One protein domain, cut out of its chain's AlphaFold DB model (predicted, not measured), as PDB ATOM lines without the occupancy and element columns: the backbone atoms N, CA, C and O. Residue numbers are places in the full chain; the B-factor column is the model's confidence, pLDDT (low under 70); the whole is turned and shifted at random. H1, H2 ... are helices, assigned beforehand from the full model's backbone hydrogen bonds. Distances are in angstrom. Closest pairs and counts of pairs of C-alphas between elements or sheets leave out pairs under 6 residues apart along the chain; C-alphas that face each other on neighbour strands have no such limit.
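This is residues 2 to 60 of the 95 residues of the protein "Aminotransferase" of Mycobacterium tuberculosis variant africanum (UniProt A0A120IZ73). What is the shape? There is little regular structure: a loop-rich head holds the short H1 and H2, and H3 makes an arm, where residues 41 to 48 and 50 to 56 stand free. How large? The printed part has 59 residues, with three named helices, H1, H2 and H3 in that order, and no named strand; its class is all helix, though the named elements hold only 22 of the 59 residues, and the whole is loose, with a radius of gyration of the C-alphas of 14.8 A and spans of 42 by 29 by 19 A.

Where is H3? H3, residues 43 to 54, runs 16.2 A from C-alpha 43 at (-27.939, -36.858, -21.898) to C-alpha 54 at (-37.554, -24.276, -18.535). And the others? H1 is residues 11 to 16, H2 residues 20 to 23.

What meets? H3 is apart from H1 and H2. H1 and H2 only just touch, with 3 pairs of C-alphas within 8 A, only at the corner; their closest C-alphas, of Arg 15 and Trp 22, are 5.2 A apart. The backbones? Every O i to N i+4 pair is within hydrogen-bond range in H1 and H3; H2 is too short for one.

How far apart are the ends? The C-alphas farthest apart, of Gln 2 and Tyr 60, are 44.1 A apart. Any weak places? The printed part has no cut; the link H2 to H3 is long, and residues 2 to 3 have pLDDT under 70.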
ATOM      1  N   GLN A   2      -7.059 -41.297 -24.118       53.09
ATOM      2  CA  GLN A   2      -7.671 -40.208 -23.339       53.09
ATOM      3  C   GLN A   2      -9.184 -40.016 -23.600       53.09
ATOM      4  O   GLN A   2      -9.839 -39.356 -22.809       53.09
ATOM      5  N   ASP A   3      -9.770 -40.683 -24.601       65.06
ATOM      6  CA  ASP A   3     -11.190 -40.526 -24.985       65.06
ATOM      7  C   ASP A   3     -12.117 -41.624 -24.427       65.06
ATOM      8  O   ASP A   3     -13.027 -42.103 -25.103       65.06
ATOM      9  N   SER A   4     -11.854 -42.110 -23.212       81.44
ATOM     10  CA  SER A   4     -12.672 -43.162 -22.602       81.44
ATOM     11  C   SER A   4     -13.769 -42.574 -21.720       81.44
ATOM     12  O   SER A   4     -13.501 -41.668 -20.934       81.44
ATOM     13  N   ILE A   5     -14.977 -43.152 -21.768       82.50
ATOM     14  CA  ILE A   5     -16.099 -42.793 -20.881       82.50
ATOM     15  C   ILE A   5     -15.718 -42.829 -19.389       82.50
ATOM     16  O   ILE A   5     -16.264 -42.071 -18.593       82.50
ATOM     17  N   PHE A   6     -14.736 -43.661 -19.030       83.19
ATOM     18  CA  PHE A   6     -14.215 -43.804 -17.670       83.19
ATOM     19  C   PHE A   6     -13.372 -42.614 -17.182       83.19
ATOM     20  O   PHE A   6     -13.133 -42.517 -15.988       83.19
ATOM     21  N   ASN A   7     -12.952 -41.706 -18.072       85.81
ATOM     22  CA  ASN A   7     -12.116 -40.545 -17.737       85.81
ATOM     23  C   ASN A   7     -12.820 -39.201 -18.008       85.81
ATOM     24  O   ASN A   7     -12.163 -38.166 -18.074       85.81
ATOM     25  N   LEU A   8     -14.146 -39.198 -18.200       90.94
ATOM     26  CA  LEU A   8     -14.899 -37.976 -18.530       90.94
ATOM     27  C   LEU A   8     -15.055 -37.003 -17.357       90.94
ATOM     28  O   LEU A   8     -15.412 -35.847 -17.575       90.94
ATOM     29  N   LEU A   9     -14.848 -37.469 -16.126       92.94
ATOM     30  CA  LEU A   9     -14.978 -36.666 -14.920       92.94
ATOM     31  C   LEU A   9     -13.672 -36.685 -14.142       92.94
ATOM     32  O   LEU A   9     -13.045 -37.728 -13.964       92.94
ATOM     33  N   THR A  10     -13.293 -35.513 -13.655       93.56
ATOM     34  CA  THR A  10     -12.187 -35.336 -12.718       93.56
ATOM     35  C   THR A  10     -12.667 -35.540 -11.285       93.56
ATOM     36  O   THR A  10     -13.842 -35.339 -10.968       93.56
ATOM     37  N   GLU A  11     -11.747 -35.883 -10.386       93.44
ATOM     38  CA  GLU A  11     -12.037 -35.948  -8.950       93.44
ATOM     39  C   GLU A  11     -12.568 -34.614  -8.406       93.44
ATOM     40  O   GLU A  11     -13.515 -34.602  -7.621       93.44
ATOM     41  N   GLU A  12     -12.017 -33.486  -8.863       94.62
ATOM     42  CA  GLU A  12     -12.485 -32.150  -8.481       94.62
ATOM     43  C   GLU A  12     -13.966 -31.954  -8.833       94.62
ATOM     44  O   GLU A  12     -14.757 -31.532  -7.988       94.62
ATOM     45  N   GLN A  13     -14.374 -32.339 -10.047       95.75
ATOM     46  CA  GLN A  13     -15.779 -32.293 -10.455       95.75
ATOM     47  C   GLN A  13     -16.657 -33.218  -9.607       95.75
ATOM     48  O   GLN A  13     -17.780 -32.844  -9.273       95.75
ATOM     49  N   LEU A  14     -16.175 -34.414  -9.259       95.62
ATOM     50  CA  LEU A  14     -16.927 -35.370  -8.441       95.62
ATOM     51  C   LEU A  14     -17.127 -34.859  -7.009       95.62
ATOM     52  O   LEU A  14     -18.247 -34.909  -6.502       95.62
ATOM     53  N   ARG A  15     -16.093 -34.283  -6.383       95.00
ATOM     54  CA  ARG A  15     -16.212 -33.637  -5.065       95.00
ATOM     55  C   ARG A  15     -17.124 -32.411  -5.121       95.00
ATOM     56  O   ARG A  15     -18.005 -32.275  -4.273       95.00
ATOM     57  N   GLY A  16     -17.001 -31.596  -6.172       96.06
ATOM     58  CA  GLY A  16     -17.820 -30.402  -6.405       96.06
ATOM     59  C   GLY A  16     -19.318 -30.665  -6.611       96.06
ATOM     60  O   GLY A  16     -20.121 -29.744  -6.468       96.06
ATOM     61  N   ARG A  17     -19.732 -31.912  -6.885       94.88
ATOM     62  CA  ARG A  17     -21.156 -32.306  -6.910       94.88
ATOM     63  C   ARG A  17     -21.814 -32.286  -5.530       94.88
ATOM     64  O   ARG A  17     -23.035 -32.378  -5.459       94.88
ATOM     65  N   ASN A  18     -21.033 -32.168  -4.453       93.81
ATOM     66  CA  ASN A  18     -21.525 -32.127  -3.074       93.81
ATOM     67  C   ASN A  18     -22.378 -33.358  -2.690       93.81
ATOM     68  O   ASN A  18     -23.315 -33.249  -1.902       93.81
ATOM     69  N   THR A  19     -22.060 -34.538  -3.242       95.25
ATOM     70  CA  THR A  19     -22.702 -35.818  -2.889       95.25
ATOM     71  C   THR A  19     -21.927 -36.562  -1.800       95.25
ATOM     72  O   THR A  19     -20.740 -36.309  -1.567       95.25
ATOM     73  N   LEU A  20     -22.597 -37.499  -1.117       96.88
ATOM     74  CA  LEU A  20     -22.052 -38.214   0.043       96.88
ATOM     75  C   LEU A  20     -20.801 -39.035  -0.301       96.88
ATOM     76  O   LEU A  20     -19.832 -39.009   0.460       96.88
ATOM     77  N   LYS A  21     -20.805 -39.741  -1.441       97.19
ATOM     78  CA  LYS A  21     -19.730 -40.666  -1.831       97.19
ATOM     79  C   LYS A  21     -18.351 -40.004  -1.769       97.19
ATOM     80  O   LYS A  21     -17.439 -40.568  -1.170       97.19
ATOM     81  N   TRP A  22     -18.224 -38.808  -2.340       96.88
ATOM     82  CA  TRP A  22     -16.954 -38.091  -2.493       96.88
ATOM     83  C   TRP A  22     -16.634 -37.101  -1.369       96.88
ATOM     84  O   TRP A  22     -15.535 -36.553  -1.355       96.88
ATOM     85  N   ASN A  23     -17.550 -36.878  -0.422       96.38
ATOM     86  CA  ASN A  23     -17.381 -35.869   0.633       96.38
ATOM     87  C   ASN A  23     -17.445 -36.428   2.067       96.38
ATOM     88  O   ASN A  23     -17.242 -35.677   3.015       96.38
ATOM     89  N   TYR A  24     -17.721 -37.724   2.252       97.00
ATOM     90  CA  TYR A  24     -17.785 -38.323   3.591       97.00
ATOM     91  C   TYR A  24     -16.406 -38.531   4.237       97.00
ATOM     92  O   TYR A  24     -16.220 -38.243   5.417       97.00
ATOM     93  N   PHE A  25     -15.437 -39.038   3.470       96.12
ATOM     94  CA  PHE A  25     -14.063 -39.246   3.931       96.12
ATOM     95  C   PHE A  25     -13.145 -38.106   3.473       96.12
ATOM     96  O   PHE A  25     -13.452 -37.392   2.517       96.12
ATOM     97  N   GLY A  26     -12.004 -37.959   4.153       93.88
ATOM     98  CA  GLY A  26     -10.982 -36.970   3.806       93.88
ATOM     99  C   GLY A  26     -10.393 -37.157   2.395       93.88
ATOM    100  O   GLY A  26     -10.609 -38.193   1.761       93.88
ATOM    101  N   PRO A  27      -9.629 -36.167   1.898       92.56
ATOM    102  CA  PRO A  27      -9.120 -36.151   0.523       92.56
ATOM    103  C   PRO A  27      -8.187 -37.328   0.199       92.56
ATOM    104  O   PRO A  27      -8.137 -37.758  -0.946       92.56
ATOM    105  N   ASP A  28      -7.527 -37.902   1.206       95.00
ATOM    106  CA  ASP A  28      -6.599 -39.028   1.042       95.00
ATOM    107  C   ASP A  28      -7.298 -40.393   0.872       95.00
ATOM    108  O   ASP A  28      -6.642 -41.431   0.775       95.00
ATOM    109  N   VAL A  29      -8.636 -40.421   0.860       96.00
ATOM    110  CA  VAL A  29      -9.437 -41.641   0.709       96.00
ATOM    111  C   VAL A  29     -10.125 -41.657  -0.652       96.00
ATOM    112  O   VAL A  29     -10.905 -40.761  -0.978       96.00
ATOM    113  N   VAL A  30      -9.901 -42.733  -1.414       94.44
ATOM    114  CA  VAL A  30     -10.615 -43.004  -2.669       94.44
ATOM    115  C   VAL A  30     -11.951 -43.702  -2.360       94.44
ATOM    116  O   VAL A  30     -11.949 -44.807  -1.807       94.44
ATOM    117  N   PRO A  31     -13.109 -43.106  -2.696       94.62
ATOM    118  CA  PRO A  31     -14.404 -43.637  -2.287       94.62
ATOM    119  C   PRO A  31     -14.939 -44.707  -3.251       94.62
ATOM    120  O   PRO A  31     -15.452 -44.404  -4.325       94.62
ATOM    121  N   LEU A  32     -14.900 -45.974  -2.827       95.25
ATOM    122  CA  LEU A  32     -15.367 -47.140  -3.606       95.25
ATOM    123  C   LEU A  32     -16.488 -47.935  -2.909       95.25
ATOM    124  O   LEU A  32     -16.631 -49.137  -3.117       95.25
ATOM    125  N   TRP A  33     -17.247 -47.287  -2.025       94.31
ATOM    126  CA  TRP A  33     -18.104 -47.971  -1.047       94.31
ATOM    127  C   TRP A  33     -19.608 -47.756  -1.255       94.31
ATOM    128  O   TRP A  33     -20.405 -48.602  -0.854       94.31
ATOM    129  N   LEU A  34     -20.009 -46.643  -1.873       96.94
ATOM    130  CA  LEU A  34     -21.414 -46.308  -2.096       96.94
ATOM    131  C   LEU A  34     -21.816 -46.636  -3.536       96.94
ATOM    132  O   LEU A  34     -21.045 -46.379  -4.461       96.94
ATOM    133  N   ALA A  35     -23.031 -47.159  -3.729       96.38
ATOM    134  CA  ALA A  35     -23.608 -47.479  -5.040       96.38
ATOM    135  C   ALA A  35     -24.033 -46.215  -5.823       96.38
ATOM    136  O   ALA A  35     -25.176 -46.068  -6.243       96.38
ATOM    137  N   GLU A  36     -23.089 -45.298  -6.002       95.44
ATOM    138  CA  GLU A  36     -23.178 -44.082  -6.805       95.44
ATOM    139  C   GLU A  36     -22.081 -44.143  -7.876       95.44
ATOM    140  O   GLU A  36     -20.953 -44.574  -7.617       95.44
ATOM    141  N   MET A  37     -22.425 -43.753  -9.100       94.25
ATOM    142  CA  MET A  37     -21.567 -43.926 -10.270       94.25
ATOM    143  C   MET A  37     -20.743 -42.669 -10.565       94.25
ATOM    144  O   MET A  37     -21.270 -41.560 -10.532       94.25
ATOM    145  N   ASP A  38     -19.486 -42.849 -10.979       94.94
ATOM    146  CA  ASP A  38     -18.578 -41.755 -11.368       94.94
ATOM    147  C   ASP A  38     -18.636 -41.470 -12.879       94.94
ATOM    148  O   ASP A  38     -17.621 -41.251 -13.536       94.94
ATOM    149  N   PHE A  39     -19.846 -41.483 -13.446       94.12
ATOM    150  CA  PHE A  39     -20.101 -41.163 -14.853       94.12
ATOM    151  C   PHE A  39     -20.964 -39.903 -14.987       94.12
ATOM    152  O   PHE A  39     -21.676 -39.514 -14.049       94.12
ATOM    153  N   PRO A  40     -20.925 -39.226 -16.146       93.38
ATOM    154  CA  PRO A  40     -21.928 -38.227 -16.477       93.38
ATOM    155  C   PRO A  40     -23.330 -38.847 -16.494       93.38
ATOM    156  O   PRO A  40     -23.516 -39.979 -16.945       93.38
ATOM    157  N   THR A  41     -24.324 -38.090 -16.034       94.12
ATOM    158  CA  THR A  41     -25.733 -38.459 -16.202       94.12
ATOM    159  C   THR A  41     -26.053 -38.597 -17.690       94.12
ATOM    160  O   THR A  41     -25.553 -37.824 -18.509       94.12
ATOM    161  N   ALA A  42     -26.891 -39.574 -18.048       94.69
ATOM    162  CA  ALA A  42     -27.293 -39.792 -19.434       94.69
ATOM    163  C   ALA A  42     -27.881 -38.500 -20.050       94.69
ATOM    164  O   ALA A  42     -28.744 -37.886 -19.413       94.69
ATOM    165  N   PRO A  43     -27.482 -38.106 -21.279       95.62
ATOM    166  CA  PRO A  43     -27.939 -36.858 -21.898       95.62
ATOM    167  C   PRO A  43     -29.464 -36.709 -21.923       95.62
ATOM    168  O   PRO A  43     -29.978 -35.696 -21.472       95.62
ATOM    169  N   ALA A  44     -30.189 -37.771 -22.297       97.00
ATOM    170  CA  ALA A  44     -31.654 -37.769 -22.332       97.00
ATOM    171  C   ALA A  44     -32.309 -37.456 -20.971       97.00
ATOM    172  O   ALA A  44     -33.382 -36.860 -20.929       97.00
ATOM    173  N   VAL A  45     -31.672 -37.834 -19.857       97.06
ATOM    174  CA  VAL A  45     -32.169 -37.517 -18.509       97.06
ATOM    175  C   VAL A  45     -31.905 -36.051 -18.176       97.06
ATOM    176  O   VAL A  45     -32.799 -35.376 -17.674       97.06
ATOM    177  N   LEU A  46     -30.705 -35.539 -18.477       97.56
ATOM    178  CA  LEU A  46     -30.382 -34.123 -18.267       97.56
ATOM    179  C   LEU A  46     -31.280 -33.205 -19.100       97.56
ATOM    180  O   LEU A  46     -31.738 -32.189 -18.586       97.56
ATOM    181  N   ASP A  47     -31.542 -33.563 -20.353       98.31
ATOM    182  CA  ASP A  47     -32.390 -32.778 -21.250       98.31
ATOM    183  C   ASP A  47     -33.846 -32.762 -20.772       98.31
ATOM    184  O   ASP A  47     -34.467 -31.704 -20.763       98.31
ATOM    185  N   GLY A  48     -34.363 -33.895 -20.280       97.62
ATOM    186  CA  GLY A  48     -35.682 -33.950 -19.648       97.62
ATOM    187  C   GLY A  48     -35.781 -33.055 -18.410       97.62
ATOM    188  O   GLY A  48     -36.718 -32.273 -18.290       97.62
ATOM    189  N   VAL A  49     -34.782 -33.103 -17.519       97.88
ATOM    190  CA  VAL A  49     -34.747 -32.241 -16.322       97.88
ATOM    191  C   VAL A  49     -34.680 -30.761 -16.703       97.88
ATOM    192  O   VAL A  49     -35.390 -29.954 -16.109       97.88
ATOM    193  N   ARG A  50     -33.856 -30.394 -17.693       98.50
ATOM    194  CA  ARG A  50     -33.775 -29.013 -18.195       98.50
ATOM    195  C   ARG A  50     -35.110 -28.542 -18.756       98.50
ATOM    196  O   ARG A  50     -35.552 -27.470 -18.375       98.50
ATOM    197  N   ALA A  51     -35.778 -29.362 -19.566       98.25
ATOM    198  CA  ALA A  51     -37.090 -29.025 -20.109       98.25
ATOM    199  C   ALA A  51     -38.129 -28.775 -19.002       98.25
ATOM    200  O   ALA A  51     -38.854 -27.787 -19.065       98.25
ATOM    201  N   CYS A  52     -38.160 -29.607 -17.954       97.19
ATOM    202  CA  CYS A  52     -39.046 -29.380 -16.806       97.19
ATOM    203  C   CYS A  52     -38.745 -28.056 -16.086       97.19
ATOM    204  O   CYS A  52     -39.671 -27.371 -15.655       97.19
ATOM    205  N   VAL A  53     -37.464 -27.689 -15.952       98.38
ATOM    206  CA  VAL A  53     -37.054 -26.403 -15.364       98.38
ATOM    207  C   VAL A  53     -37.478 -25.235 -16.252       98.38
ATOM    208  O   VAL A  53     -38.067 -24.286 -15.744       98.38
ATOM    209  N   ASP A  54     -37.222 -25.319 -17.558       98.50
ATOM    210  CA  ASP A  54     -37.554 -24.276 -18.535       98.50
ATOM    211  C   ASP A  54     -39.073 -24.032 -18.630       98.50
ATOM    212  O   ASP A  54     -39.508 -22.910 -18.881       98.50
ATOM    213  N   ASN A  55     -39.879 -25.070 -18.387       97.75
ATOM    214  CA  ASN A  55     -41.343 -25.008 -18.367       97.75
ATOM    215  C   ASN A  55     -41.939 -24.689 -16.982       97.75
ATOM    216  O   ASN A  55     -43.161 -24.650 -16.846       97.75
ATOM    217  N   GLU A  56     -41.106 -24.500 -15.954       97.88
ATOM    218  CA  GLU A  56     -41.530 -24.279 -14.563       97.88
ATOM    219  C   GLU A  56     -42.470 -25.377 -14.011       97.88
ATOM    220  O   GLU A  56     -43.411 -25.114 -13.258       97.88
ATOM    221  N   GLU A  57     -42.207 -26.643 -14.349       96.25
ATOM    222  CA  GLU A  57     -43.012 -27.812 -13.956       96.25
ATOM    223  C   GLU A  57     -42.788 -28.231 -12.485       96.25
ATOM    224  O   GLU A  57     -42.479 -29.378 -12.168       96.25
ATOM    225  N   PHE A  58     -42.944 -27.295 -11.548       96.75
ATOM    226  CA  PHE A  58     -42.711 -27.516 -10.111       96.75
ATOM    227  C   PHE A  58     -43.984 -27.863  -9.322       96.75
ATOM    228  O   PHE A  58     -43.942 -28.041  -8.104       96.75
ATOM    229  N   GLY A  59     -45.129 -27.911 -10.006       94.44
ATOM    230  CA  GLY A  59     -46.436 -28.220  -9.431       94.44
ATOM    231  C   GLY A  59     -46.772 -29.714  -9.416       94.44
ATOM    232  O   GLY A  59     -45.938 -30.580  -9.669       94.44
ATOM    233  N   TYR A  60     -48.034 -30.026  -9.120       94.25
ATOM    234  CA  TYR A  60     -48.523 -31.404  -9.175       94.25
ATOM    235  C   TYR A  60     -48.628 -31.904 -10.624       94.25
ATOM    236  O   TYR A  60     -49.147 -31.175 -11.473       94.25
TER     237      TYR A  60